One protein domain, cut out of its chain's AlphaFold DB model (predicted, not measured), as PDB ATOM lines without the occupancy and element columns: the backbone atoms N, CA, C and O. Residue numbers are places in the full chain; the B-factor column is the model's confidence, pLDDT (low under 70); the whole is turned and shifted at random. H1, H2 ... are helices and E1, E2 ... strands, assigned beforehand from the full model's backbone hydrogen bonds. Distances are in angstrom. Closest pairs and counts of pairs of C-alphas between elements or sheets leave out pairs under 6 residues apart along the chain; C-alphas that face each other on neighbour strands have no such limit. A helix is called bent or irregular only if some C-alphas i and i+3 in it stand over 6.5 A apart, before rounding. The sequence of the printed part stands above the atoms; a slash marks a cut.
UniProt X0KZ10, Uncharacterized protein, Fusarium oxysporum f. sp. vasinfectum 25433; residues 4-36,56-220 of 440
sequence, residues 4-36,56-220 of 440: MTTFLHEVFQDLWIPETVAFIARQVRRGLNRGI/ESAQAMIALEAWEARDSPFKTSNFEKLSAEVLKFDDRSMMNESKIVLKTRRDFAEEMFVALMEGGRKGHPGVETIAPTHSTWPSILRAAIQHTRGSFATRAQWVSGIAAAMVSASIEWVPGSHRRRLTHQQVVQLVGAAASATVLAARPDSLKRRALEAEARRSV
ATOM      1  N   MET A   4       9.724 -55.812  -9.717       84.56
ATOM      2  CA  MET A   4      10.199 -56.886  -8.836       84.56
ATOM      3  C   MET A   4       9.784 -58.276  -9.341       84.56
ATOM      4  O   MET A   4      10.562 -59.219  -9.263       84.56
ATOM      5  N   THR A   5       8.566 -58.416  -9.867       82.25
ATOM      6  CA  THR A   5       8.054 -59.709 -10.347       82.25
ATOM      7  C   THR A   5       8.689 -60.140 -11.659       82.25
ATOM      8  O   THR A   5       8.950 -61.325 -11.824       82.25
ATOM      9  N   THR A   6       8.988 -59.190 -12.551       87.25
ATOM     10  CA  THR A   6       9.738 -59.461 -13.784       87.25
ATOM     11  C   THR A   6      11.161 -59.904 -13.458       87.25
ATOM     12  O   THR A   6      11.551 -60.990 -13.862       87.25
ATOM     13  N   PHE A   7      11.870 -59.146 -12.614       92.81
ATOM     14  CA  PHE A   7      13.212 -59.516 -12.158       92.81
ATOM     15  C   PHE A   7      13.248 -60.913 -11.524       92.81
ATOM     16  O   PHE A   7      14.108 -61.726 -11.842       92.81
ATOM     17  N   LEU A   8      12.305 -61.223 -10.628       94.12
ATOM     18  CA  LEU A   8      12.258 -62.541  -9.995       94.12
ATOM     19  C   LEU A   8      11.952 -63.650 -11.006       94.12
ATOM     20  O   LEU A   8      12.524 -64.729 -10.895       94.12
ATOM     21  N   HIS A   9      11.079 -63.405 -11.983       92.38
ATOM     22  CA  HIS A   9      10.820 -64.376 -13.040       92.38
ATOM     23  C   HIS A   9      12.083 -64.667 -13.863       92.38
ATOM     24  O   HIS A   9      12.410 -65.836 -14.024       92.38
ATOM     25  N   GLU A  10      12.823 -63.634 -14.276       94.69
ATOM     26  CA  GLU A  10      14.103 -63.756 -14.996       94.69
ATOM     27  C   GLU A  10      15.146 -64.516 -14.163       94.69
ATOM     28  O   GLU A  10      15.742 -65.476 -14.636       94.69
ATOM     29  N   VAL A  11      15.301 -64.192 -12.872       96.44
ATOM     30  CA  VAL A  11      16.213 -64.934 -11.979       96.44
ATOM     31  C   VAL A  11      15.866 -66.424 -11.925       96.44
ATOM     32  O   VAL A  11      16.765 -67.268 -11.913       96.44
ATOM     33  N   PHE A  12      14.579 -66.774 -11.876       96.12
ATOM     34  CA  PHE A  12      14.179 -68.177 -11.857       96.12
ATOM     35  C   PHE A  12      14.365 -68.857 -13.217       96.12
ATOM     36  O   PHE A  12      14.899 -69.965 -13.265       96.12
ATOM     37  N   GLN A  13      13.952 -68.198 -14.297       94.56
ATOM     38  CA  GLN A  13      13.958 -68.753 -15.646       94.56
ATOM     39  C   GLN A  13      15.376 -68.893 -16.209       94.56
ATOM     40  O   GLN A  13      15.718 -69.948 -16.739       94.56
ATOM     41  N   ASP A  14      16.209 -67.868 -16.033       95.75
ATOM     42  CA  ASP A  14      17.499 -67.755 -16.715       95.75
ATOM     43  C   ASP A  14      18.663 -68.280 -15.870       95.75
ATOM     44  O   ASP A  14      19.711 -68.632 -16.409       95.75
ATOM     45  N   LEU A  15      18.497 -68.357 -14.542       96.38
ATOM     46  CA  LEU A  15      19.564 -68.781 -13.632       96.38
ATOM     47  C   LEU A  15      19.169 -69.996 -12.793       96.38
ATOM     48  O   LEU A  15      19.837 -71.028 -12.848       96.38
ATOM     49  N   TRP A  16      18.086 -69.906 -12.013       96.62
ATOM     50  CA  TRP A  16      17.730 -70.974 -11.074       96.62
ATOM     51  C   TRP A  16      17.425 -72.292 -11.794       96.62
ATOM     52  O   TRP A  16      17.971 -73.327 -11.403       96.62
ATOM     53  N   ILE A  17      16.586 -72.270 -12.841       95.94
ATOM     54  CA  ILE A  17      16.212 -73.475 -13.594       95.94
ATOM     55  C   ILE A  17      17.455 -74.116 -14.234       95.94
ATOM     56  O   ILE A  17      17.731 -75.273 -13.895       95.94
ATOM     57  N   PRO A  18      18.253 -73.418 -15.072       95.75
ATOM     58  CA  PRO A  18      19.412 -74.026 -15.724       95.75
ATOM     59  C   PRO A  18      20.448 -74.573 -14.738       95.75
ATOM     60  O   PRO A  18      20.931 -75.698 -14.891       95.75
ATOM     61  N   GLU A  19      20.768 -73.822 -13.679       95.88
ATOM     62  CA  GLU A  19      21.762 -74.255 -12.694       95.88
ATOM     63  C   GLU A  19      21.284 -75.468 -11.879       95.88
ATOM     64  O   GLU A  19      22.075 -76.369 -11.572       95.88
ATOM     65  N   THR A  20      19.989 -75.525 -11.551       94.94
ATOM     66  CA  THR A  20      19.403 -76.645 -10.803       94.94
ATOM     67  C   THR A  20      19.284 -77.895 -11.675       94.94
ATOM     68  O   THR A  20      19.606 -78.991 -11.206       94.94
ATOM     69  N   VAL A  21      18.915 -77.743 -12.953       94.88
ATOM     70  CA  VAL A  21      18.947 -78.827 -13.951       94.88
ATOM     71  C   VAL A  21      20.358 -79.401 -14.053       94.88
ATOM     72  O   VAL A  21      20.553 -80.594 -13.818       94.88
ATOM     73  N   ALA A  22      21.367 -78.550 -14.265       94.69
ATOM     74  CA  ALA A  22      22.765 -78.968 -14.364       94.69
ATOM     75  C   ALA A  22      23.297 -79.639 -13.082       94.69
ATOM     76  O   ALA A  22      24.215 -80.468 -13.133       94.69
ATOM     77  N   PHE A  23      22.769 -79.270 -11.913       93.25
ATOM     78  CA  PHE A  23      23.080 -79.937 -10.653       93.25
ATOM     79  C   PHE A  23      22.489 -81.347 -10.594       93.25
ATOM     80  O   PHE A  23      23.252 -82.297 -10.403       93.25
ATOM     81  N   ILE A  24      21.170 -81.488 -10.770       90.12
ATOM     82  CA  ILE A  24      20.474 -82.783 -10.692       90.12
ATOM     83  C   ILE A  24      21.057 -83.742 -11.726       90.12
ATOM     84  O   ILE A  24      21.496 -84.833 -11.368       90.12
ATOM     85  N   ALA A  25      21.185 -83.285 -12.970       91.12
ATOM     86  CA  ALA A  25      21.778 -84.028 -14.068       91.12
ATOM     87  C   ALA A  25      23.167 -84.589 -13.742       91.12
ATOM     88  O   ALA A  25      23.433 -85.778 -13.918       91.12
ATOM     89  N   ARG A  26      24.065 -83.755 -13.198       90.56
ATOM     90  CA  ARG A  26      25.398 -84.214 -12.775       90.56
ATOM     91  C   ARG A  26      25.331 -85.255 -11.669       90.56
ATOM     92  O   ARG A  26      26.153 -86.169 -11.669       90.56
ATOM     93  N   GLN A  27      24.423 -85.107 -10.708       85.88
ATOM     94  CA  GLN A  27      24.303 -86.075  -9.620       85.88
ATOM     95  C   GLN A  27      23.754 -87.417 -10.114       85.88
ATOM     96  O   GLN A  27      24.329 -88.450  -9.779       85.88
ATOM     97  N   VAL A  28      22.722 -87.395 -10.961       83.69
ATOM     98  CA  VAL A  28      22.128 -88.599 -11.556       83.69
ATOM     99  C   VAL A  28      23.150 -89.321 -12.434       83.69
ATOM    100  O   VAL A  28      23.435 -90.489 -12.186       83.69
ATOM    101  N   ARG A  29      23.824 -88.619 -13.361       87.31
ATOM    102  CA  ARG A  29      24.902 -89.205 -14.185       87.31
ATOM    103  C   ARG A  29      26.026 -89.806 -13.338       87.31
ATOM    104  O   ARG A  29      26.574 -90.848 -13.684       87.31
ATOM    105  N   ARG A  30      26.397 -89.174 -12.216       83.94
ATOM    106  CA  ARG A  30      27.389 -89.735 -11.275       83.94
ATOM    107  C   ARG A  30      26.887 -91.001 -10.583       83.94
ATOM    108  O   ARG A  30      27.704 -91.880 -10.324       83.94
ATOM    109  N   GLY A  31      25.597 -91.077 -10.262       77.25
ATOM    110  CA  GLY A  31      24.952 -92.267  -9.704       77.25
ATOM    111  C   GLY A  31      24.953 -93.429 -10.694       77.25
ATOM    112  O   GLY A  31      25.524 -94.472 -10.391       77.25
ATOM    113  N   LEU A  32      24.438 -93.197 -11.906       75.81
ATOM    114  CA  LEU A  32      24.390 -94.187 -12.991       75.81
ATOM    115  C   LEU A  32      25.787 -94.751 -13.301       75.81
ATOM    116  O   LEU A  32      26.011 -95.956 -13.244       75.81
ATOM    117  N   ASN A  33      26.785 -93.875 -13.470       73.88
ATOM    118  CA  ASN A  33      28.170 -94.292 -13.726       73.88
ATOM    119  C   ASN A  33      28.830 -95.051 -12.557       73.88
ATOM    120  O   ASN A  33      29.800 -95.782 -12.768       73.88
ATOM    121  N   ARG A  34      28.364 -94.866 -11.314       69.81
ATOM    122  CA  ARG A  34      28.836 -95.651 -10.159       69.81
ATOM    123  C   ARG A  34      28.188 -97.031 -10.116       69.81
ATOM    124  O   ARG A  34      28.905 -97.979  -9.807       69.81
ATOM    125  N   GLY A  35      26.901 -97.138 -10.455       59.25
ATOM    126  CA  GLY A  35      26.193 -98.417 -10.582       59.25
ATOM    127  C   GLY A  35      26.901 -99.345 -11.569       59.25
ATOM    128  O   GLY A  35      27.322-100.433 -11.179       59.25
ATOM    129  N   ILE A  36      27.197 -98.831 -12.769       56.09
ATOM    130  CA  ILE A  36      27.926 -99.543 -13.837       56.09
ATOM    131  C   ILE A  36      29.305-100.046 -13.366       56.09
ATOM    132  O   ILE A  36      29.722-101.148 -13.704       56.09
ATOM    133  N   GLU A  56      18.727-100.610 -19.160       71.00
ATOM    134  CA  GLU A  56      18.089 -99.771 -18.146       71.00
ATOM    135  C   GLU A  56      18.876 -98.468 -17.913       71.00
ATOM    136  O   GLU A  56      18.281 -97.397 -17.752       71.00
ATOM    137  N   SER A  57      20.215 -98.517 -17.942       73.75
ATOM    138  CA  SER A  57      21.042 -97.320 -17.756       73.75
ATOM    139  C   SER A  57      20.970 -96.400 -18.973       73.75
ATOM    140  O   SER A  57      21.024 -95.177 -18.814       73.75
ATOM    141  N   ALA A  58      20.855 -96.962 -20.178       80.31
ATOM    142  CA  ALA A  58      20.626 -96.199 -21.399       80.31
ATOM    143  C   ALA A  58      19.251 -95.516 -21.358       80.31
ATOM    144  O   ALA A  58      19.158 -94.314 -21.608       80.31
ATOM    145  N   GLN A  59      18.208 -96.235 -20.934       82.56
ATOM    146  CA  GLN A  59      16.858 -95.693 -20.776       82.56
ATOM    147  C   GLN A  59      16.809 -94.558 -19.741       82.56
ATOM    148  O   GLN A  59      16.200 -93.514 -19.988       82.56
ATOM    149  N   ALA A  60      17.508 -94.709 -18.610       81.75
ATOM    150  CA  ALA A  60      17.633 -93.656 -17.605       81.75
ATOM    151  C   ALA A  60      18.391 -92.424 -18.136       81.75
ATOM    152  O   ALA A  60      18.028 -91.290 -17.806       81.75
ATOM    153  N   MET A  61      19.417 -92.617 -18.977       85.75
ATOM    154  CA  MET A  61      20.131 -91.511 -19.626       85.75
ATOM    155  C   MET A  61      19.234 -90.778 -20.634       85.75
ATOM    156  O   MET A  61      19.172 -89.551 -20.596       85.75
ATOM    157  N   ILE A  62      18.474 -91.510 -21.457       88.69
ATOM    158  CA  ILE A  62      17.503 -90.940 -22.407       88.69
ATOM    159  C   ILE A  62      16.437 -90.130 -21.663       88.69
ATOM    160  O   ILE A  62      16.127 -89.002 -22.046       88.69
ATOM    161  N   ALA A  63      15.890 -90.672 -20.571       87.50
ATOM    162  CA  ALA A  63      14.903 -89.971 -19.753       87.50
ATOM    163  C   ALA A  63      15.476 -88.689 -19.129       87.50
ATOM    164  O   ALA A  63      14.781 -87.672 -19.061       87.50
ATOM    165  N   LEU A  64      16.743 -88.722 -18.704       90.25
ATOM    166  CA  LEU A  64      17.435 -87.559 -18.161       90.25
ATOM    167  C   LEU A  64      17.675 -86.483 -19.231       90.25
ATOM    168  O   LEU A  64      17.361 -85.320 -18.992       90.25
ATOM    169  N   GLU A  65      18.160 -86.851 -20.416       91.31
ATOM    170  CA  GLU A  65      18.359 -85.924 -21.542       91.31
ATOM    171  C   GLU A  65      17.034 -85.308 -22.007       91.31
ATOM    172  O   GLU A  65      16.918 -84.093 -22.180       91.31
ATOM    173  N   ALA A  66      15.989 -86.132 -22.109       91.31
ATOM    174  CA  ALA A  66      14.642 -85.682 -22.435       91.31
ATOM    175  C   ALA A  66      14.012 -84.814 -21.337       91.31
ATOM    176  O   ALA A  66      13.021 -84.137 -21.605       91.31
ATOM    177  N   TRP A  67      14.509 -84.855 -20.099       93.38
ATOM    178  CA  TRP A  67      14.110 -83.943 -19.028       93.38
ATOM    179  C   TRP A  67      14.901 -82.630 -19.079       93.38
ATOM    180  O   TRP A  67      14.299 -81.566 -18.952       93.38
ATOM    181  N   GLU A  68      16.214 -82.698 -19.328       92.12
ATOM    182  CA  GLU A  68      17.104 -81.538 -19.488       92.12
ATOM    183  C   GLU A  68      16.659 -80.612 -20.627       92.12
ATOM    184  O   GLU A  68      16.732 -79.395 -20.488       92.12
ATOM    185  N   ALA A  69      16.156 -81.180 -21.726       90.75
ATOM    186  CA  ALA A  69      15.716 -80.431 -22.901       90.75
ATOM    187  C   ALA A  69      14.306 -79.810 -22.783       90.75
ATOM    188  O   ALA A  69      13.826 -79.203 -23.739       90.75
ATOM    189  N   ARG A  70      13.594 -79.984 -21.659       88.81
ATOM    190  CA  ARG A  70      12.223 -79.458 -21.496       88.81
ATOM    191  C   ARG A  70      12.227 -78.003 -21.058       88.81
ATOM    192  O   ARG A  70      12.944 -77.636 -20.139       88.81
ATOM    193  N   ASP A  71      11.259 -77.240 -21.562       85.94
ATOM    194  CA  ASP A  71      11.028 -75.847 -21.143       85.94
ATOM    195  C   ASP A  71      10.545 -75.707 -19.687       85.94
ATOM    196  O   ASP A  71      10.676 -74.656 -19.069       85.94
ATOM    197  N   SER A  72       9.938 -76.761 -19.125       90.44
ATOM    198  CA  SER A  72       9.373 -76.758 -17.764       90.44
ATOM    199  C   SER A  72       9.759 -78.017 -16.975       90.44
ATOM    200  O   SER A  72       8.898 -78.821 -16.600       90.44
ATOM    201  N   PRO A  73      11.060 -78.224 -16.703       92.44
ATOM    202  CA  PRO A  73      11.569 -79.468 -16.122       92.44
ATOM    203  C   PRO A  73      11.022 -79.719 -14.707       92.44
ATOM    204  O   PRO A  73      10.855 -80.867 -14.294       92.44
ATOM    205  N   PHE A  74      10.645 -78.661 -13.987       93.81
ATOM    206  CA  PHE A  74      10.161 -78.728 -12.607       93.81
ATOM    207  C   PHE A  74       8.635 -78.886 -12.452       93.81
ATOM    208  O   PHE A  74       8.104 -78.662 -11.363       93.81
ATOM    209  N   LYS A  75       7.917 -79.307 -13.503       92.00
ATOM    210  CA  LYS A  75       6.526 -79.785 -13.379       92.00
ATOM    211  C   LYS A  75       6.472 -81.187 -12.773       92.00
ATOM    212  O   LYS A  75       7.342 -82.014 -13.045       92.00
ATOM    213  N   THR A  76       5.422 -81.479 -12.009       87.38
ATOM    214  CA  THR A  76       5.210 -82.778 -11.344       87.38
ATOM    215  C   THR A  76       5.124 -83.915 -12.360       87.38
ATOM    216  O   THR A  76       5.789 -84.931 -12.206       87.38
ATOM    217  N   SER A  77       4.427 -83.700 -13.477       87.38
ATOM    218  CA  SER A  77       4.328 -84.694 -14.557       87.38
ATOM    219  C   SER A  77       5.669 -85.017 -15.226       87.38
ATOM    220  O   SER A  77       5.849 -86.106 -15.769       87.38
ATOM    221  N   ASN A  78       6.629 -84.086 -15.200       89.00
ATOM    222  CA  ASN A  78       7.986 -84.330 -15.686       89.00
ATOM    223  C   ASN A  78       8.843 -85.032 -14.622       89.00
ATOM    224  O   ASN A  78       9.677 -85.863 -14.978       89.00
ATOM    225  N   PHE A  79       8.609 -84.759 -13.334       86.62
ATOM    226  CA  PHE A  79       9.225 -85.505 -12.233       86.62
ATOM    227  C   PHE A  79       8.807 -86.970 -12.216       86.62
ATOM    228  O   PHE A  79       9.663 -87.835 -12.082       86.62
ATOM    229  N   GLU A  80       7.520 -87.267 -12.377       84.56
ATOM    230  CA  GLU A  80       7.009 -88.644 -12.392       84.56
ATOM    231  C   GLU A  80       7.675 -89.463 -13.504       84.56
ATOM    232  O   GLU A  80       8.154 -90.564 -13.254       84.56
ATOM    233  N   LYS A  81       7.826 -88.880 -14.701       84.31
ATOM    234  CA  LYS A  81       8.535 -89.509 -15.826       84.31
ATOM    235  C   LYS A  81      10.019 -89.727 -15.544       84.31
ATOM    236  O   LYS A  81      10.530 -90.812 -15.789       84.31
ATOM    237  N   LEU A  82      10.708 -88.706 -15.027       84.06
ATOM    238  CA  LEU A  82      12.130 -88.811 -14.693       84.06
ATOM    239  C   LEU A  82      12.363 -89.847 -13.587       84.06
ATOM    240  O   LEU A  82      13.273 -90.662 -13.671       84.06
ATOM    241  N   SER A  83      11.539 -89.815 -12.545       80.06
ATOM    242  CA  SER A  83      11.668 -90.706 -11.398       80.06
ATOM    243  C   SER A  83      11.333 -92.152 -11.770       80.06
ATOM    244  O   SER A  83      12.101 -93.029 -11.406       80.06
ATOM    245  N   ALA A  84      10.303 -92.423 -12.575       77.44
ATOM    246  CA  ALA A  84       9.995 -93.784 -13.032       77.44
ATOM    247  C   ALA A  84      11.200 -94.503 -13.673       77.44
ATOM    248  O   ALA A  84      11.393 -95.697 -13.443       77.44
ATOM    249  N   GLU A  85      12.040 -93.774 -14.414       73.50
ATOM    250  CA  GLU A  85      13.214 -94.351 -15.082       73.50
ATOM    251  C   GLU A  85      14.502 -94.268 -14.248       73.50
ATOM    252  O   GLU A  85      15.334 -95.170 -14.305       73.50
ATOM    253  N   VAL A  86      14.674 -93.230 -13.421       68.69
ATOM    254  CA  VAL A  86      15.888 -93.043 -12.599       68.69
ATOM    255  C   VAL A  86      15.827 -93.813 -11.267       68.69
ATOM    256  O   VAL A  86      16.869 -94.178 -10.722       68.69
ATOM    257  N   LEU A  87      14.632 -94.100 -10.733       57.88
ATOM    258  CA  LEU A  87      14.451 -94.790  -9.444       57.88
ATOM    259  C   LEU A  87      14.893 -96.263  -9.463       57.88
ATOM    260  O   LEU A  87      15.110 -96.821  -8.390       57.88
ATOM    261  N   LYS A  88      15.080 -96.871 -10.644       54.69
ATOM    262  CA  LYS A  88      15.558 -98.260 -10.799       54.69
ATOM    263  C   LYS A  88      17.012 -98.455 -10.333       54.69
ATOM    264  O   LYS A  88      17.398 -99.561  -9.989       54.69
ATOM    265  N   PHE A  89      17.800 -97.376 -10.237       47.88
ATOM    266  CA  PHE A  89      19.249 -97.426  -9.976       47.88
ATOM    267  C   PHE A  89      19.687 -97.032  -8.559       47.88
ATOM    268  O   PHE A  89      20.886 -97.032  -8.267       47.88
ATOM    269  N   ASP A  90      18.758 -96.683  -7.665       49.00
ATOM    270  CA  ASP A  90      19.081 -96.427  -6.256       49.00
ATOM    271  C   ASP A  90      18.628 -97.628  -5.414       49.00
ATOM    272  O   ASP A  90      17.584 -97.601  -4.761       49.00
ATOM    273  N   ASP A  91      19.468 -98.670  -5.391       41.34
ATOM    274  CA  ASP A  91      19.345 -99.909  -4.589       41.34
ATOM    275  C   ASP A  91      19.322 -99.644  -3.057       41.34
ATOM    276  O   ASP A  91      19.262-100.523  -2.200       41.34
ATOM    277  N   ARG A  92      19.322 -98.363  -2.670       44.59
ATOM    278  CA  ARG A  92      18.933 -97.871  -1.348       44.59
ATOM    279  C   ARG A  92      17.468 -97.448  -1.355       44.59
ATOM    280  O   ARG A  92      17.166 -96.256  -1.245       44.59
ATOM    281  N   SER A  93      16.587 -98.448  -1.434       37.91
ATOM    282  CA  SER A  93      15.168 -98.403  -1.053       37.91
ATOM    283  C   SER A  93      14.531 -97.014  -1.214       37.91
ATOM    284  O   SER A  93      14.389 -96.225  -0.273       37.91
ATOM    285  N   MET A  94      14.144 -96.701  -2.447       41.12
ATOM    286  CA  MET A  94      13.244 -95.588  -2.763       41.12
ATOM    287  C   MET A  94      11.806 -95.817  -2.254       41.12
ATOM    288  O   MET A  94      10.963 -94.942  -2.410       41.12
ATOM    289  N   MET A  95      11.528 -96.945  -1.588       33.78
ATOM    290  CA  MET A  95      10.208 -97.305  -1.053       33.78
ATOM    291  C   MET A  95       9.794 -96.577   0.232       33.78
ATOM    292  O   MET A  95       8.675 -96.765   0.700       33.78
ATOM    293  N   ASN A  96      10.635 -95.716   0.804       41.50
ATOM    294  CA  ASN A  96      10.197 -94.892   1.924       41.50
ATOM    295  C   ASN A  96       9.560 -93.591   1.417       41.50
ATOM    296  O   ASN A  96      10.256 -92.716   0.896       41.50
ATOM    297  N   GLU A  97       8.269 -93.404   1.728       44.97
ATOM    298  CA  GLU A  97       7.510 -92.133   1.698       44.97
ATOM    299  C   GLU A  97       8.297 -90.933   2.299       44.97
ATOM    300  O   GLU A  97       7.959 -89.770   2.102       44.97
ATOM    301  N   SER A  98       9.395 -91.199   3.016       51.41
ATOM    302  CA  SER A  98      10.292 -90.260   3.690       51.41
ATOM    303  C   SER A  98      11.157 -89.350   2.791       51.41
ATOM    304  O   SER A  98      11.811 -88.453   3.332       51.41
ATOM    305  N   LYS A  99      11.213 -89.542   1.460       74.50
ATOM    306  CA  LYS A  99      12.041 -88.700   0.556       74.50
ATOM    307  C   LYS A  99      11.282 -87.532  -0.096       74.50
ATOM    308  O   LYS A  99      11.938 -86.593  -0.552       74.50
ATOM    309  N   ILE A 100       9.945 -87.526  -0.090       81.06
ATOM    310  CA  ILE A 100       9.145 -86.388  -0.571       81.06
ATOM    311  C   ILE A 100       8.699 -85.534   0.617       81.06
ATOM    312  O   ILE A 100       8.108 -86.001   1.589       81.06
ATOM    313  N   VAL A 101       8.999 -84.244   0.550       85.88
ATOM    314  CA  VAL A 101       8.643 -83.253   1.561       85.88
ATOM    315  C   VAL A 101       7.640 -82.286   0.961       85.88
ATOM    316  O   VAL A 101       7.973 -81.492   0.093       85.88
ATOM    317  N   LEU A 102       6.408 -82.316   1.455       88.31
ATOM    318  CA  LEU A 102       5.402 -81.343   1.046       88.31
ATOM    319  C   LEU A 102       5.704 -79.984   1.686       88.31
ATOM    320  O   LEU A 102       5.977 -79.921   2.889       88.31
ATOM    321  N   LYS A 103       5.629 -78.906   0.901       90.69
ATOM    322  CA  LYS A 103       5.677 -77.512   1.377       90.69
ATOM    323  C   LYS A 103       4.765 -76.644   0.537       90.69
ATOM    324  O   LYS A 103       4.623 -76.882  -0.653       90.69
ATOM    325  N   THR A 104       4.192 -75.595   1.115       90.00
ATOM    326  CA  THR A 104       3.578 -74.561   0.273       90.00
ATOM    327  C   THR A 104       4.666 -73.754  -0.437       90.00
ATOM    328  O   THR A 104       5.787 -73.626   0.064       90.00
ATOM    329  N   ARG A 105       4.335 -73.148  -1.585       90.94
ATOM    330  CA  ARG A 105       5.260 -72.235  -2.291       90.94
ATOM    331  C   ARG A 105       5.737 -71.096  -1.398       90.94
ATOM    332  O   ARG A 105       6.896 -70.707  -1.460       90.94
ATOM    333  N   ARG A 106       4.850 -70.583  -0.545       89.44
ATOM    334  CA  ARG A 106       5.166 -69.512   0.401       89.44
ATOM    335  C   ARG A 106       6.134 -69.972   1.487       89.44
ATOM    336  O   ARG A 106       7.075 -69.245   1.772       89.44
ATOM    337  N   ASP A 107       5.930 -71.162   2.052       90.88
ATOM    338  CA  ASP A 107       6.835 -71.711   3.069       90.88
ATOM    339  C   ASP A 107       8.228 -71.973   2.479       90.88
ATOM    340  O   ASP A 107       9.234 -71.624   3.092       90.88
ATOM    341  N   PHE A 108       8.303 -72.511   1.258       92.31
ATOM    342  CA  PHE A 108       9.586 -72.700   0.580       92.31
ATOM    343  C   PHE A 108      10.253 -71.365   0.193       92.31
ATOM    344  O   PHE A 108      11.455 -71.193   0.386       92.31
ATOM    345  N   ALA A 109       9.484 -70.375  -0.271       93.25
ATOM    346  CA  ALA A 109       9.989 -69.028  -0.540       93.25
ATOM    347  C   ALA A 109      10.531 -68.334   0.724       93.25
ATOM    348  O   ALA A 109      11.541 -67.632   0.661       93.25
ATOM    349  N   GLU A 110       9.886 -68.543   1.874       91.62
ATOM    350  CA  GLU A 110      10.350 -68.055   3.174       91.62
ATOM    351  C   GLU A 110      11.684 -68.705   3.569       91.62
ATOM    352  O   GLU A 110      12.605 -68.012   4.000       91.62
ATOM    353  N   GLU A 111      11.833 -70.016   3.361       90.75
ATOM    354  CA  GLU A 111      13.103 -70.713   3.584       90.75
ATOM    355  C   GLU A 111      14.221 -70.190   2.679       90.75
ATOM    356  O   GLU A 111      15.330 -69.955   3.164       90.75
ATOM    357  N   MET A 112      13.933 -69.956   1.394       93.12
ATOM    358  CA  MET A 112      14.890 -69.342   0.471       93.12
ATOM    359  C   MET A 112      15.305 -67.950   0.954       93.12
ATOM    360  O   MET A 112      16.498 -67.660   1.034       93.12
ATOM    361  N   PHE A 113      14.343 -67.103   1.332       93.44
ATOM    362  CA  PHE A 113      14.621 -65.760   1.843       93.44
ATOM    363  C   PHE A 113      15.514 -65.798   3.092       93.44
ATOM    364  O   PHE A 113      16.514 -65.080   3.167       93.44
ATOM    365  N   VAL A 114      15.185 -66.660   4.059       91.06
ATOM    366  CA  VAL A 114      15.964 -66.836   5.293       91.06
ATOM    367  C   VAL A 114      17.377 -67.324   4.986       91.06
ATOM    368  O   VAL A 114      18.332 -66.763   5.512       91.06
ATOM    369  N   ALA A 115      17.544 -68.315   4.112       91.62
ATOM    370  CA  ALA A 115      18.868 -68.827   3.764       91.62
ATOM    371  C   ALA A 115      19.749 -67.784   3.049       91.62
ATOM    372  O   ALA A 115      20.959 -67.744   3.280       91.62
ATOM    373  N   LEU A 116      19.155 -66.892   2.247       92.94
ATOM    374  CA  LEU A 116      19.868 -65.792   1.589       92.94
ATOM    375  C   LEU A 116      20.280 -64.679   2.564       92.94
ATOM    376  O   LEU A 116      21.388 -64.149   2.469       92.94
ATOM    377  N   MET A 117      19.390 -64.310   3.491       91.38
ATOM    378  CA  MET A 117      19.554 -63.115   4.331       91.38
ATOM    379  C   MET A 117      20.144 -63.401   5.714       91.38
ATOM    380  O   MET A 117      20.833 -62.556   6.286       91.38
ATOM    381  N   GLU A 118      19.878 -64.584   6.256       86.88
ATOM    382  CA  GLU A 118      20.266 -65.010   7.604       86.88
ATOM    383  C   GLU A 118      21.266 -66.180   7.577       86.88
ATOM    384  O   GLU A 118      21.716 -66.631   8.636       86.88
ATOM    385  N   GLY A 119      21.657 -66.644   6.383       78.56
ATOM    386  CA  GLY A 119      22.660 -67.686   6.189       78.56
ATOM    387  C   GLY A 119      23.968 -67.373   6.923       78.56
ATOM    388  O   GLY A 119      24.504 -66.268   6.834       78.56
ATOM    389  N   GLY A 120      24.465 -68.350   7.688       68.38
ATOM    390  CA  GLY A 120      25.661 -68.215   8.531       68.38
ATOM    391  C   GLY A 120      25.383 -67.829   9.990       68.38
ATOM    392  O   GLY A 120      26.279 -67.940  10.827       68.38
ATOM    393  N   ARG A 121      24.146 -67.449  10.348       78.00
ATOM    394  CA  ARG A 121      23.747 -67.270  11.757       78.00
ATOM    395  C   ARG A 121      23.506 -68.620  12.435       78.00
ATOM    396  O   ARG A 121      23.011 -69.570  11.825       78.00
ATOM    397  N   LYS A 122      23.816 -68.711  13.734       72.25
ATOM    398  CA  LYS A 122      23.628 -69.940  14.521       72.25
ATOM    399  C   LYS A 122      22.166 -70.395  14.453       72.25
ATOM    400  O   LYS A 122      21.278 -69.708  14.941       72.25
ATOM    401  N   GLY A 123      21.936 -71.573  13.876       69.50
ATOM    402  CA  GLY A 123      20.608 -72.188  13.775       69.50
ATOM    403  C   GLY A 123      19.851 -71.925  12.469       69.50
ATOM    404  O   GLY A 123      18.816 -72.559  12.275       69.50
ATOM    405  N   HIS A 124      20.368 -71.087  11.565       74.88
ATOM    406  CA  HIS A 124      19.726 -70.801  10.278       74.88
ATOM    407  C   HIS A 124      20.367 -71.616   9.140       74.88
ATOM    408  O   HIS A 124      21.596 -71.746   9.107       74.88
ATOM    409  N   PRO A 125      19.568 -72.199   8.225       76.88
ATOM    410  CA  PRO A 125      20.085 -72.836   7.015       76.88
ATOM    411  C   PRO A 125      20.876 -71.830   6.175       76.88
ATOM    412  O   PRO A 125      20.483 -70.671   6.073       76.88
ATOM    413  N   GLY A 126      22.002 -72.256   5.605       86.06
ATOM    414  CA  GLY A 126      22.783 -71.442   4.676       86.06
ATOM    415  C   GLY A 126      22.331 -71.624   3.228       86.06
ATOM    416  O   GLY A 126      21.459 -72.441   2.926       86.06
ATOM    417  N   VAL A 127      22.953 -70.887   2.312       90.62
ATOM    418  CA  VAL A 127      22.672 -70.977   0.869       90.62
ATOM    419  C   VAL A 127      22.910 -72.395   0.331       90.62
ATOM    420  O   VAL A 127      22.226 -72.831  -0.592       90.62
ATOM    421  N   GLU A 128      23.787 -73.173   0.968       90.06
ATOM    422  CA  GLU A 128      24.099 -74.557   0.601       90.06
ATOM    423  C   GLU A 128      22.893 -75.500   0.712       90.06
ATOM    424  O   GLU A 128      22.932 -76.603   0.166       90.06
ATOM    425  N   THR A 129      21.827 -75.109   1.423       89.38
ATOM    426  CA  THR A 129      20.591 -75.903   1.502       89.38
ATOM    427  C   THR A 129      19.646 -75.682   0.333       89.38
ATOM    428  O   THR A 129      18.757 -76.503   0.137       89.38
ATOM    429  N   ILE A 130      19.809 -74.585  -0.410       91.50
ATOM    430  CA  ILE A 130      18.900 -74.188  -1.495       91.50
ATOM    431  C   ILE A 130      19.598 -74.088  -2.854       91.50
ATOM    432  O   ILE A 130      18.912 -74.050  -3.869       91.50
ATOM    433  N   ALA A 131      20.935 -74.048  -2.884       92.56
ATOM    434  CA  ALA A 131      21.709 -73.864  -4.103       92.56
ATOM    435  C   ALA A 131      22.965 -74.758  -4.148       92.56
ATOM    436  O   ALA A 131      23.609 -74.990  -3.118       92.56
ATOM    437  N   PRO A 132      23.357 -75.231  -5.344       88.50
ATOM    438  CA  PRO A 132      24.688 -75.772  -5.603       88.50
ATOM    439  C   PRO A 132      25.815 -74.776  -5.270       88.50
ATOM    440  O   PRO A 132      25.645 -73.565  -5.362       88.50
ATOM    441  N   THR A 133      27.011 -75.280  -4.952       85.06
ATOM    442  CA  THR A 133      28.169 -74.459  -4.532       85.06
ATOM    443  C   THR A 133      28.586 -73.380  -5.537       85.06
ATOM    444  O   THR A 133      29.083 -72.337  -5.133       85.06
ATOM    445  N   HIS A 134      28.397 -73.623  -6.835       86.12
ATOM    446  CA  HIS A 134      28.819 -72.709  -7.904       86.12
ATOM    447  C   HIS A 134      27.652 -71.941  -8.529       86.12
ATOM    448  O   HIS A 134      27.772 -71.454  -9.648       86.12
ATOM    449  N   SER A 135      26.518 -71.871  -7.834       92.81
ATOM    450  CA  SER A 135      25.351 -71.144  -8.314       92.81
ATOM    451  C   SER A 135      25.510 -69.635  -8.199       92.81
ATOM    452  O   SER A 135      26.001 -69.130  -7.188       92.81
ATOM    453  N   THR A 136      25.051 -68.909  -9.217       95.31
ATOM    454  CA  THR A 136      25.177 -67.445  -9.294       95.31
ATOM    455  C   THR A 136      23.919 -66.725  -8.815       95.31
ATOM    456  O   THR A 136      24.011 -65.668  -8.178       95.31
ATOM    457  N   TRP A 137      22.743 -67.331  -9.021       95.69
ATOM    458  CA  TRP A 137      21.454 -66.754  -8.630       95.69
ATOM    459  C   TRP A 137      21.349 -66.365  -7.143       95.69
ATOM    460  O   TRP A 137      20.729 -65.331  -6.874       95.69
ATOM    461  N   PRO A 138      21.946 -67.085  -6.158       95.38
ATOM    462  CA  PRO A 138      21.804 -66.705  -4.756       95.38
ATOM    463  C   PRO A 138      22.436 -65.346  -4.468       95.38
ATOM    464  O   PRO A 138      21.848 -64.530  -3.766       95.38
ATOM    465  N   SER A 139      23.614 -65.079  -5.035       94.12
ATOM    466  CA  SER A 139      24.326 -63.812  -4.849       94.12
ATOM    467  C   SER A 139      23.575 -62.650  -5.497       94.12
ATOM    468  O   SER A 139      23.431 -61.598  -4.875       94.12
ATOM    469  N   ILE A 140      23.035 -62.857  -6.704       95.19
ATOM    470  CA  ILE A 140      22.246 -61.854  -7.437       95.19
ATOM    471  C   ILE A 140      20.975 -61.499  -6.661       95.19
ATOM    472  O   ILE A 140      20.714 -60.326  -6.384       95.19
ATOM    473  N   LEU A 141      20.208 -62.511  -6.246       94.62
ATOM    474  CA  LEU A 141      18.968 -62.297  -5.506       94.62
ATOM    475  C   LEU A 141      19.233 -61.688  -4.122       94.62
ATOM    476  O   LEU A 141      18.527 -60.769  -3.707       94.62
ATOM    477  N   ARG A 142      20.277 -62.142  -3.419       94.12
ATOM    478  CA  ARG A 142      20.691 -61.564  -2.133       94.12
ATOM    479  C   ARG A 142      21.049 -60.087  -2.269       94.12
ATOM    480  O   ARG A 142      20.573 -59.291  -1.463       94.12
ATOM    481  N   ALA A 143      21.849 -59.718  -3.269       93.50
ATOM    482  CA  ALA A 143      22.224 -58.328  -3.513       93.50
ATOM    483  C   ALA A 143      20.985 -57.463  -3.797       93.50
ATOM    484  O   ALA A 143      20.819 -56.406  -3.187       93.50
ATOM    485  N   ALA A 144      20.065 -57.947  -4.639       92.56
ATOM    486  CA  ALA A 144      18.811 -57.251  -4.917       92.56
ATOM    487  C   ALA A 144      17.987 -57.010  -3.640       92.56
ATOM    488  O   ALA A 144      17.520 -55.892  -3.411       92.56
ATOM    489  N   ILE A 145      17.855 -58.017  -2.769       92.19
ATOM    490  CA  ILE A 145      17.129 -57.880  -1.497       92.19
ATOM    491  C   ILE A 145      17.842 -56.894  -0.559       92.19
ATOM    492  O   ILE A 145      17.192 -56.019   0.010       92.19
ATOM    493  N   GLN A 146      19.164 -57.013  -0.399       90.44
ATOM    494  CA  GLN A 146      19.958 -56.188   0.521       90.44
ATOM    495  C   GLN A 146      19.973 -54.704   0.140       90.44
ATOM    496  O   GLN A 146      19.929 -53.845   1.020       90.44
ATOM    497  N   HIS A 147      20.029 -54.399  -1.158       87.69
ATOM    498  CA  HIS A 147      20.112 -53.025  -1.654       87.69
ATOM    499  C   HIS A 147      18.744 -52.393  -1.942       87.69
ATOM    500  O   HIS A 147      18.661 -51.195  -2.222       87.69
ATOM    501  N   THR A 148      17.654 -53.152  -1.810       87.06
ATOM    502  CA  THR A 148      16.297 -52.610  -1.892       87.06
ATOM    503  C   THR A 148      15.875 -52.051  -0.537       87.06
ATOM    504  O   THR A 148      15.794 -52.766   0.459       87.06
ATOM    505  N   ARG A 149      15.567 -50.749  -0.482       75.94
ATOM    506  CA  ARG A 149      15.074 -50.104   0.747       75.94
ATOM    507  C   ARG A 149      13.760 -50.752   1.199       75.94
ATOM    508  O   ARG A 149      12.884 -51.014   0.377       75.94
ATOM    509  N   GLY A 150      13.573 -50.924   2.510       70.25
ATOM    510  CA  GLY A 150      12.367 -51.550   3.079       70.25
ATOM    511  C   GLY A 150      11.049 -50.822   2.769       70.25
ATOM    512  O   GLY A 150       9.988 -51.437   2.814       70.25
ATOM    513  N   SER A 151      11.108 -49.538   2.398       72.00
ATOM    514  CA  SER A 151       9.964 -48.776   1.881       72.00
ATOM    515  C   SER A 151       9.524 -49.205   0.475       72.00
ATOM    516  O   SER A 151       8.379 -48.970   0.096       72.00
ATOM    517  N   PHE A 152      10.418 -49.831  -0.294       76.62
ATOM    518  CA  PHE A 152      10.171 -50.288  -1.659       76.62
ATOM    519  C   PHE A 152       9.634 -51.724  -1.677       76.62
ATOM    520  O   PHE A 152       8.625 -52.004  -2.324       76.62
ATOM    521  N   ALA A 153      10.260 -52.621  -0.906       83.88
ATOM    522  CA  ALA A 153       9.794 -53.992  -0.730       83.88
ATOM    523  C   ALA A 153      10.089 -54.518   0.681       83.88
ATOM    524  O   ALA A 153      11.230 -54.578   1.134       83.88
ATOM    525  N   THR A 154       9.034 -54.946   1.365       88.88
ATOM    526  CA  THR A 154       9.103 -55.644   2.653       88.88
ATOM    527  C   THR A 154       9.479 -57.118   2.473       88.88
ATOM    528  O   THR A 154       9.293 -57.691   1.398       88.88
ATOM    529  N   ARG A 155       9.922 -57.786   3.550       90.44
ATOM    530  CA  ARG A 155      10.141 -59.251   3.579       90.44
ATOM    531  C   ARG A 155       8.945 -60.025   3.018       90.44
ATOM    532  O   ARG A 155       9.113 -60.886   2.166       90.44
ATOM    533  N   ALA A 156       7.733 -59.684   3.454       87.25
ATOM    534  CA  ALA A 156       6.519 -60.368   3.014       87.25
ATOM    535  C   ALA A 156       6.254 -60.192   1.506       87.25
ATOM    536  O   ALA A 156       5.715 -61.102   0.870       87.25
ATOM    537  N   GLN A 157       6.636 -59.049   0.924       88.12
ATOM    538  CA  GLN A 157       6.561 -58.824  -0.522       88.12
ATOM    539  C   GLN A 157       7.618 -59.634  -1.272       88.12
ATOM    540  O   GLN A 157       7.266 -60.266  -2.261       88.12
ATOM    541  N   TRP A 158       8.859 -59.697  -0.778       92.12
ATOM    542  CA  TRP A 158       9.900 -60.551  -1.363       92.12
ATOM    543  C   TRP A 158       9.499 -62.023  -1.370       92.12
ATOM    544  O   TRP A 158       9.540 -62.665  -2.413       92.12
ATOM    545  N   VAL A 159       9.021 -62.539  -0.239       91.88
ATOM    546  CA  VAL A 159       8.558 -63.930  -0.119       91.88
ATOM    547  C   VAL A 159       7.384 -64.206  -1.060       91.88
ATOM    548  O   VAL A 159       7.355 -65.234  -1.734       91.88
ATOM    549  N   SER A 160       6.430 -63.276  -1.166       88.44
ATOM    550  CA  SER A 160       5.297 -63.446  -2.088       88.44
ATOM    551  C   SER A 160       5.725 -63.345  -3.558       88.44
ATOM    552  O   SER A 160       5.203 -64.084  -4.387       88.44
ATOM    553  N   GLY A 161       6.702 -62.492  -3.876       91.00
ATOM    554  CA  GLY A 161       7.291 -62.377  -5.209       91.00
ATOM    555  C   GLY A 161       8.057 -63.632  -5.623       91.00
ATOM    556  O   GLY A 161       7.888 -64.096  -6.745       91.00
ATOM    557  N   ILE A 162       8.848 -64.216  -4.716       94.44
ATOM    558  CA  ILE A 162       9.569 -65.477  -4.953       94.44
ATOM    559  C   ILE A 162       8.561 -66.602  -5.224       94.44
ATOM    560  O   ILE A 162       8.689 -67.325  -6.210       94.44
ATOM    561  N   ALA A 163       7.506 -66.707  -4.408       91.81
ATOM    562  CA  ALA A 163       6.437 -67.678  -4.632       91.81
ATOM    563  C   ALA A 163       5.704 -67.449  -5.972       91.81
ATOM    564  O   ALA A 163       5.370 -68.415  -6.656       91.81
ATOM    565  N   ALA A 164       5.475 -66.190  -6.367       89.38
ATOM    566  CA  ALA A 164       4.873 -65.844  -7.655       89.38
ATOM    567  C   ALA A 164       5.767 -66.239  -8.838       89.38
ATOM    568  O   ALA A 164       5.268 -66.785  -9.817       89.38
ATOM    569  N   ALA A 165       7.081 -66.016  -8.735       92.19
ATOM    570  CA  ALA A 165       8.041 -66.385  -9.769       92.19
ATOM    571  C   ALA A 165       8.088 -67.901  -9.993       92.19
ATOM    572  O   ALA A 165       8.109 -68.335 -11.141       92.19
ATOM    573  N   MET A 166       7.990 -68.704  -8.925       93.81
ATOM    574  CA  MET A 166       7.852 -70.162  -9.045       93.81
ATOM    575  C   MET A 166       6.601 -70.565  -9.833       93.81
ATOM    576  O   MET A 166       6.668 -71.480 -10.647       93.81
ATOM    577  N   VAL A 167       5.466 -69.886  -9.622       89.75
ATOM    578  CA  VAL A 167       4.239 -70.137 -10.400       89.75
ATOM    579  C   VAL A 167       4.442 -69.749 -11.865       89.75
ATOM    580  O   VAL A 167       4.161 -70.559 -12.744       89.75
ATOM    581  N   SER A 168       4.969 -68.551 -12.135       88.81
ATOM    582  CA  SER A 168       5.222 -68.081 -13.506       88.81
ATOM    583  C   SER A 168       6.205 -68.972 -14.270       88.81
ATOM    584  O   SER A 168       6.031 -69.179 -15.465       88.81
ATOM    585  N   ALA A 169       7.203 -69.531 -13.585       90.88
ATOM    586  CA  ALA A 169       8.202 -70.435 -14.154       90.88
ATOM    587  C   ALA A 169       7.759 -71.917 -14.165       90.88
ATOM    588  O   ALA A 169       8.558 -72.803 -14.455       90.88
ATOM    589  N   SER A 170       6.490 -72.216 -13.846       91.19
ATOM    590  CA  SER A 170       5.948 -73.587 -13.801       91.19
ATOM    591  C   SER A 170       6.723 -74.553 -12.884       91.19
ATOM    592  O   SER A 170       6.896 -75.730 -13.209       91.19
ATOM    593  N   ILE A 171       7.184 -74.064 -11.732       93.81
ATOM    594  CA  ILE A 171       7.890 -74.856 -10.721       93.81
ATOM    595  C   ILE A 171       6.868 -75.446  -9.739       93.81
ATOM    596  O   ILE A 171       6.125 -74.737  -9.043       93.81
ATOM    597  N   GLU A 172       6.830 -76.775  -9.682       92.88
ATOM    598  CA  GLU A 172       5.945 -77.573  -8.827       92.88
ATOM    599  C   GLU A 172       6.719 -78.481  -7.865       92.88
ATOM    600  O   GLU A 172       6.177 -78.913  -6.852       92.88
ATOM    601  N   TRP A 173       7.999 -78.727  -8.126       93.31
ATOM    602  CA  TRP A 173       8.893 -79.432  -7.216       93.31
ATOM    603  C   TRP A 173      10.313 -78.877  -7.318       93.31
ATOM    604  O   TRP A 173      10.680 -78.248  -8.309       93.31
ATOM    605  N   VAL A 174      11.114 -79.102  -6.281       93.69
ATOM    606  CA  VAL A 174      12.513 -78.662  -6.194       93.69
ATOM    607  C   VAL A 174      13.351 -79.714  -5.457       93.69
ATOM    608  O   VAL A 174      12.799 -80.486  -4.663       93.69
ATOM    609  N   PRO A 175      14.677 -79.780  -5.669       91.44
ATOM    610  CA  PRO A 175      15.540 -80.625  -4.849       91.44
ATOM    611  C   PRO A 175      15.492 -80.203  -3.373       91.44
ATOM    612  O   PRO A 175      15.449 -79.021  -3.035       91.44
ATOM    613  N   GLY A 176      15.481 -81.195  -2.488       89.38
ATOM    614  CA  GLY A 176      15.460 -81.015  -1.041       89.38
ATOM    615  C   GLY A 176      16.853 -80.835  -0.443       89.38
ATOM    616  O   GLY A 176      17.861 -80.735  -1.145       89.38
ATOM    617  N   SER A 177      16.927 -80.834   0.889       86.88
ATOM    618  CA  SER A 177      18.202 -80.732   1.598       86.88
ATOM    619  C   SER A 177      18.346 -81.798   2.676       86.88
ATOM    620  O   SER A 177      17.496 -81.977   3.546       86.88
ATOM    621  N   HIS A 178      19.488 -82.480   2.664       83.12
ATOM    622  CA  HIS A 178      19.852 -83.450   3.685       83.12
ATOM    623  C   HIS A 178      21.165 -83.032   4.346       83.12
ATOM    624  O   HIS A 178      22.097 -82.589   3.683       83.12
ATOM    625  N   ARG A 179      21.237 -83.133   5.682       79.19
ATOM    626  CA  ARG A 179      22.405 -82.713   6.486       79.19
ATOM    627  C   ARG A 179      22.884 -81.293   6.145       79.19
ATOM    628  O   ARG A 179      24.080 -81.032   6.095       79.19
ATOM    629  N   ARG A 180      21.929 -80.377   5.938       81.94
ATOM    630  CA  ARG A 180      22.165 -78.969   5.569       81.94
ATOM    631  C   ARG A 180      22.889 -78.776   4.229       81.94
ATOM    632  O   ARG A 180      23.591 -77.786   4.056       81.94
ATOM    633  N   ARG A 181      22.708 -79.693   3.280       87.38
ATOM    634  CA  ARG A 181      23.177 -79.537   1.900       87.38
ATOM    635  C   ARG A 181      22.092 -79.940   0.918       87.38
ATOM    636  O   ARG A 181      21.352 -80.888   1.183       87.38
ATOM    637  N   LEU A 182      22.018 -79.230  -0.201       90.62
ATOM    638  CA  LEU A 182      21.143 -79.562  -1.316       90.62
ATOM    639  C   LEU A 182      21.429 -80.986  -1.810       90.62
ATOM    640  O   LEU A 182      22.586 -81.400  -1.919       90.62
ATOM    641  N   THR A 183      20.378 -81.744  -2.102       87.00
ATOM    642  CA  THR A 183      20.479 -83.118  -2.595       87.00
ATOM    643  C   THR A 183      19.405 -83.409  -3.636       87.00
ATOM    644  O   THR A 183      18.301 -82.881  -3.568       87.00
ATOM    645  N   HIS A 184      19.725 -84.285  -4.586       84.31
ATOM    646  CA  HIS A 184      18.767 -84.830  -5.554       84.31
ATOM    647  C   HIS A 184      17.978 -86.025  -4.986       84.31
ATOM    648  O   HIS A 184      16.978 -86.429  -5.560       84.31
ATOM    649  N   GLN A 185      18.420 -86.593  -3.857       79.75
ATOM    650  CA  GLN A 185      17.805 -87.776  -3.236       79.75
ATOM    651  C   GLN A 185      16.562 -87.451  -2.402       79.75
ATOM    652  O   GLN A 185      15.894 -88.352  -1.905       79.75
ATOM    653  N   GLN A 186      16.293 -86.170  -2.179       85.12
ATOM    654  CA  GLN A 186      15.097 -85.697  -1.506       85.12
ATOM    655  C   GLN A 186      14.433 -84.687  -2.424       85.12
ATOM    656  O   GLN A 186      15.122 -83.886  -3.055       85.12
ATOM    657  N   VAL A 187      13.109 -84.698  -2.461       88.94
ATOM    658  CA  VAL A 187      12.321 -83.788  -3.287       88.94
ATOM    659  C   VAL A 187      11.393 -83.007  -2.383       88.94
ATOM    660  O   VAL A 187      10.758 -83.568  -1.492       88.94
ATOM    661  N   VAL A 188      11.320 -81.700  -2.591       91.25
ATOM    662  CA  VAL A 188      10.271 -80.871  -2.017       91.25
ATOM    663  C   VAL A 188       9.194 -80.699  -3.076       91.25
ATOM    664  O   VAL A 188       9.446 -80.096  -4.116       91.25
ATOM    665  N   GLN A 189       8.001 -81.219  -2.809       90.88
ATOM    666  CA  GLN A 189       6.836 -81.015  -3.664       90.88
ATOM    667  C   GLN A 189       6.065 -79.790  -3.170       90.88
ATOM    668  O   GLN A 189       5.730 -79.683  -1.984       90.88
ATOM    669  N   LEU A 190       5.806 -78.853  -4.080       91.50
ATOM    670  CA  LEU A 190       5.121 -77.604  -3.789       91.50
ATOM    671  C   LEU A 190       3.609 -77.823  -3.874       91.50
ATOM    672  O   LEU A 190       3.057 -78.028  -4.953       91.50
ATOM    673  N   VAL A 191       2.945 -77.772  -2.723       84.81
ATOM    674  CA  VAL A 191       1.517 -78.072  -2.558       84.81
ATOM    675  C   VAL A 191       0.678 -76.821  -2.277       84.81
ATOM    676  O   VAL A 191       1.215 -75.733  -2.040       84.81
ATOM    677  N   GLY A 192      -0.644 -76.993  -2.294       77.38
ATOM    678  CA  GLY A 192      -1.628 -75.920  -2.173       77.38
ATOM    679  C   GLY A 192      -2.107 -75.396  -3.525       77.38
ATOM    680  O   GLY A 192      -1.530 -75.706  -4.572       77.38
ATOM    681  N   ALA A 193      -3.177 -74.601  -3.506       67.88
ATOM    682  CA  ALA A 193      -3.671 -73.973  -4.719       67.88
ATOM    683  C   ALA A 193      -2.590 -73.021  -5.251       67.88
ATOM    684  O   ALA A 193      -2.118 -72.129  -4.545       67.88
ATOM    685  N   ALA A 194      -2.183 -73.196  -6.510       61.00
ATOM    686  CA  ALA A 194      -1.314 -72.236  -7.174       61.00
ATOM    687  C   ALA A 194      -2.120 -70.957  -7.433       61.00
ATOM    688  O   ALA A 194      -2.699 -70.773  -8.502       61.00
ATOM    689  N   ALA A 195      -2.205 -70.078  -6.428       65.69
ATOM    690  CA  ALA A 195      -2.723 -68.736  -6.631       65.69
ATOM    691  C   ALA A 195      -1.967 -68.108  -7.810       65.69
ATOM    692  O   ALA A 195      -0.749 -68.268  -7.921       65.69
ATOM    693  N   SER A 196      -2.691 -67.431  -8.707       69.50
ATOM    694  CA  SER A 196      -2.070 -66.863  -9.903       69.50
ATOM    695  C   SER A 196      -0.897 -65.962  -9.512       69.50
ATOM    696  O   SER A 196      -0.916 -65.311  -8.461       69.50
ATOM    697  N   ALA A 197       0.131 -65.900 -10.359       68.56
ATOM    698  CA  ALA A 197       1.293 -65.056 -10.098       68.56
ATOM    699  C   ALA A 197       0.881 -63.602  -9.795       68.56
ATOM    700  O   ALA A 197       1.455 -62.964  -8.918       68.56
ATOM    701  N   THR A 198      -0.186 -63.115 -10.434       72.00
ATOM    702  CA  THR A 198      -0.786 -61.796 -10.195       72.00
ATOM    703  C   THR A 198      -1.349 -61.632  -8.779       72.00
ATOM    704  O   THR A 198      -1.176 -60.575  -8.173       72.00
ATOM    705  N   VAL A 199      -1.997 -62.668  -8.233       73.56
ATOM    706  CA  VAL A 199      -2.500 -62.684  -6.849       73.56
ATOM    707  C   VAL A 199      -1.337 -62.667  -5.860       73.56
ATOM    708  O   VAL A 199      -1.323 -61.858  -4.932       73.56
ATOM    709  N   LEU A 200      -0.339 -63.529  -6.072       71.75
ATOM    710  CA  LEU A 200       0.821 -63.636  -5.183       71.75
ATOM    711  C   LEU A 200       1.694 -62.373  -5.217       71.75
ATOM    712  O   LEU A 200       2.173 -61.934  -4.174       71.75
ATOM    713  N   ALA A 201       1.838 -61.750  -6.385       73.12
ATOM    714  CA  ALA A 201       2.560 -60.496  -6.575       73.12
ATOM    715  C   ALA A 201       1.906 -59.291  -5.883       73.12
ATOM    716  O   ALA A 201       2.575 -58.294  -5.599       73.12
ATOM    717  N   ALA A 202       0.595 -59.339  -5.636       73.81
ATOM    718  CA  ALA A 202      -0.098 -58.242  -4.983       73.81
ATOM    719  C   ALA A 202       0.376 -58.084  -3.528       73.81
ATOM    720  O   ALA A 202       0.667 -59.059  -2.827       73.81
ATOM    721  N   ARG A 203       0.426 -56.828  -3.054       73.19
ATOM    722  CA  ARG A 203       0.887 -56.513  -1.694       73.19
ATOM    723  C   ARG A 203       0.114 -57.353  -0.661       73.19
ATOM    724  O   ARG A 203      -1.123 -57.356  -0.725       73.19
ATOM    725  N   PRO A 204       0.803 -58.041   0.270       70.88
ATOM    726  CA  PRO A 204       0.155 -58.783   1.352       70.88
ATOM    727  C   PRO A 204      -0.861 -57.915   2.103       70.88
ATOM    728  O   PRO A 204      -0.648 -56.712   2.244       70.88
ATOM    729  N   ASP A 205      -1.986 -58.513   2.502       68.19
ATOM    730  CA  ASP A 205      -3.101 -57.887   3.240       68.19
ATOM    731  C   ASP A 205      -3.786 -56.681   2.558       68.19
ATOM    732  O   ASP A 205      -4.736 -56.096   3.088       68.19
ATOM    733  N   SER A 206      -3.377 -56.328   1.336       78.69
ATOM    734  CA  SER A 206      -3.983 -55.228   0.588       78.69
ATOM    735  C   SER A 206      -5.399 -55.560   0.113       78.69
ATOM    736  O   SER A 206      -5.737 -56.705  -0.196       78.69
ATOM    737  N   LEU A 207      -6.236 -54.525  -0.012       79.44
ATOM    738  CA  LEU A 207      -7.575 -54.658  -0.593       79.44
ATOM    739  C   LEU A 207      -7.507 -55.179  -2.038       79.44
ATOM    740  O   LEU A 207      -8.319 -56.014  -2.421       79.44
ATOM    741  N   LYS A 208      -6.477 -54.777  -2.795       79.56
ATOM    742  CA  LYS A 208      -6.201 -55.283  -4.146       79.56
ATOM    743  C   LYS A 208      -5.966 -56.793  -4.156       79.56
ATOM    744  O   LYS A 208      -6.557 -57.488  -4.973       79.56
ATOM    745  N   ARG A 209      -5.132 -57.309  -3.247       77.81
ATOM    746  CA  ARG A 209      -4.889 -58.753  -3.136       77.81
ATOM    747  C   ARG A 209      -6.164 -59.502  -2.762       77.81
ATOM    748  O   ARG A 209      -6.486 -60.478  -3.421       77.81
ATOM    749  N   ARG A 210      -6.936 -58.997  -1.794       75.12
ATOM    750  CA  ARG A 210      -8.234 -59.586  -1.423       75.12
ATOM    751  C   ARG A 210      -9.227 -59.607  -2.589       75.12
ATOM    752  O   ARG A 210      -9.951 -60.584  -2.739       75.12
ATOM    753  N   ALA A 211      -9.250 -58.558  -3.413       77.25
ATOM    754  CA  ALA A 211     -10.083 -58.499  -4.610       77.25
ATOM    755  C   ALA A 211      -9.637 -59.522  -5.666       77.25
ATOM    756  O   ALA A 211     -10.475 -60.258  -6.170       77.25
ATOM    757  N   LEU A 212      -8.330 -59.633  -5.933       78.12
ATOM    758  CA  LEU A 212      -7.778 -60.625  -6.863       78.12
ATOM    759  C   LEU A 212      -7.982 -62.062  -6.368       78.12
ATOM    760  O   LEU A 212      -8.318 -62.936  -7.156       78.12
ATOM    761  N   GLU A 213      -7.819 -62.318  -5.068       74.62
ATOM    762  CA  GLU A 213      -8.152 -63.607  -4.452       74.62
ATOM    763  C   GLU A 213      -9.651 -63.901  -4.609       74.62
ATOM    764  O   GLU A 213     -10.021 -65.018  -4.956       74.62
ATOM    765  N   ALA A 214     -10.523 -62.904  -4.423       72.56
ATOM    766  CA  ALA A 214     -11.964 -63.045  -4.628       72.56
ATOM    767  C   ALA A 214     -12.361 -63.265  -6.099       72.56
ATOM    768  O   ALA A 214     -13.291 -64.018  -6.375       72.56
ATOM    769  N   GLU A 215     -11.667 -62.637  -7.040       73.06
ATOM    770  CA  GLU A 215     -11.879 -62.820  -8.475       73.06
ATOM    771  C   GLU A 215     -11.363 -64.180  -8.948       73.06
ATOM    772  O   GLU A 215     -12.086 -64.902  -9.631       73.06
ATOM    773  N   ALA A 216     -10.174 -64.588  -8.492       67.88
ATOM    774  CA  ALA A 216      -9.646 -65.926  -8.720       67.88
ATOM    775  C   ALA A 216     -10.637 -66.994  -8.225       67.88
ATOM    776  O   ALA A 216     -10.904 -67.944  -8.959       67.88
ATOM    777  N   ARG A 217     -11.274 -66.787  -7.057       66.12
ATOM    778  CA  ARG A 217     -12.366 -67.651  -6.563       66.12
ATOM    779  C   ARG A 217     -13.517 -67.749  -7.572       66.12
ATOM    780  O   ARG A 217     -13.884 -68.852  -7.954       66.12
ATOM    781  N   ARG A 218     -14.032 -66.613  -8.059       60.66
ATOM    782  CA  ARG A 218     -15.153 -66.591  -9.022       60.66
ATOM    783  C   ARG A 218     -14.791 -67.177 -10.387       60.66
ATOM    784  O   ARG A 218     -15.644 -67.779 -11.025       60.66
ATOM    785  N   SER A 219     -13.548 -67.007 -10.834       56.12
ATOM    786  CA  SER A 219     -13.088 -67.523 -12.129       56.12
ATOM    787  C   SER A 219     -12.984 -69.053 -12.143       56.12
ATOM    788  O   SER A 219     -13.381 -69.688 -13.118       56.12
ATOM    789  N   VAL A 220     -12.557 -69.665 -11.029       53.75
ATOM    790  CA  VAL A 220     -12.612 -71.125 -10.848       53.75
ATOM    791  C   VAL A 220     -14.068 -71.615 -10.885       53.75
ATOM    792  O   VAL A 220     -14.347 -72.674 -11.444       53.75
TER     793      VAL A 220
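Overview. This is residues 4 to 36 and 56 to 220 of the 440 residues of an uncharacterized protein of Fusarium oxysporum f. sp. vasinfectum 25433 (UniProt X0KZ10). Two groups of helices, joined by the long, bent helix H1 that runs through both, meet at a small, strongly twisted sheet of three strands, E1, E3 and E2, with H1b of the one group and H4 of the other over the same face of it. In one group H1b, H2 and H3 lie side by side; in the other H1a, H4, H5 and H6 meet at mostly steep angles, and beyond H6 the short H7 leads to H8, the element farthest from the mean of the C-alphas. The printed part has 198 residues, with eight named helices and three named strands in the order H1 H2 H3 E1 H4 H5 H6 E2 E3 H7 H8. The sheet runs E1 E3 E2 and is mixed, and the class is mostly helix. The whole is compact, with a radius of gyration of the C-alphas of 17.8 A and spans of 57 by 43 by 29 A.

Arrangement. The inner strand E3, residues 181 to 191, bends by 91 degrees at residue 185. E1, residues 100 to 104, is its parallel neighbour, with N 101 and O 187 at 2.8 A. E2, residues 173 to 178, is its antiparallel neighbour and forms a hairpin with it; N 176 and O 186 are 2.8 A apart. H1, residues 4 to 36, was assigned as one helix by its hydrogen bonds but is bent: C-alphas 14 and 17 are 6.6 A apart, and its arms H1a, residues 4 to 14, and H1b, residues 17 to 36, stand at a shallow tilt of 28 degrees. H1b is on the sheet at a height over the sheet of 9.7 A, over E3 and only just over E2, where 3 of its C-alphas fall; the closest C-alphas of H1b and E3 are those of Ile 24 and His 184, 5.8 A. H4, residues 105 to 118, is on the same face and stands up from the sheet, rising 58 degrees. H2, residues 56 to 68, touches H1b, closest at the C-alphas of Val 21 and Glu 68, 6.4 A, at a shallow tilt of 6 degrees, opposite ways. H3, residues 76 to 89, forms a helical hairpin with H2, closest at the C-alphas of Ala 60 and Glu 85, 5.1 A; H3 only grazes the sheet. H6, residues 155 to 168, touches H1a, closest at the C-alphas of His 9 and Ala 165, 4.7 A, at a steep tilt of 47 degrees. H6 also touches H4, closest at the C-alphas of Arg 105 and Ala 163, 5.3 A. H5, residues 137 to 147, is about perpendicular to H4 at 73 degrees and touches its residues 116 to 117 alone, closest at the C-alphas of Leu 116 and Arg 142, 5.7 A. H7, residues 197 to 201, touches H6, closest at the C-alphas of Ala 164 and Ala 197, 4.4 A. H8, residues 207 to 220, touches H7 with residues 209 to 213 alone, closest at the C-alphas of Val 199 and Leu 212, 5.7 A. Every O i to N i+4 pair is within hydrogen-bond range in H1a, H1b, H2, H4, H5, H6, H7 and H8, but 6 of 10 in H3.

Along the chain. H1a begins with C-alpha 4 at (10.199, -56.886, -8.836) and measures 15.3 A; H1b measures 28.6 A. H2 is 18.3 A long, H3 20.3 A, H4 19.4 A, H5 15.5 A and H6 19.9 A. E1 spans 13.1 A, E2 16.0 A and E3 22.2 A, from C-alpha 181 at (23.177, -79.537, 1.900). H7 spans 5.9 A, and H8, 20.0 A long, ends with C-alpha 220 at (-12.612, -71.125, -10.848).

Size, cuts and confidence. The two C-alphas farthest apart, those of Ile 36 and Leu 207, are 58.7 A apart. Residues 37 to 55 are not printed, and C-alphas 36 and 56 are 10.7 A apart across the cut. Of the links that are printed whole, H4 to H5 is long, residues 119 to 136. The mean pLDDT of the printed part is 82.4; 29 residues are under 70, among them residues 86 to 98 and 216 to 220.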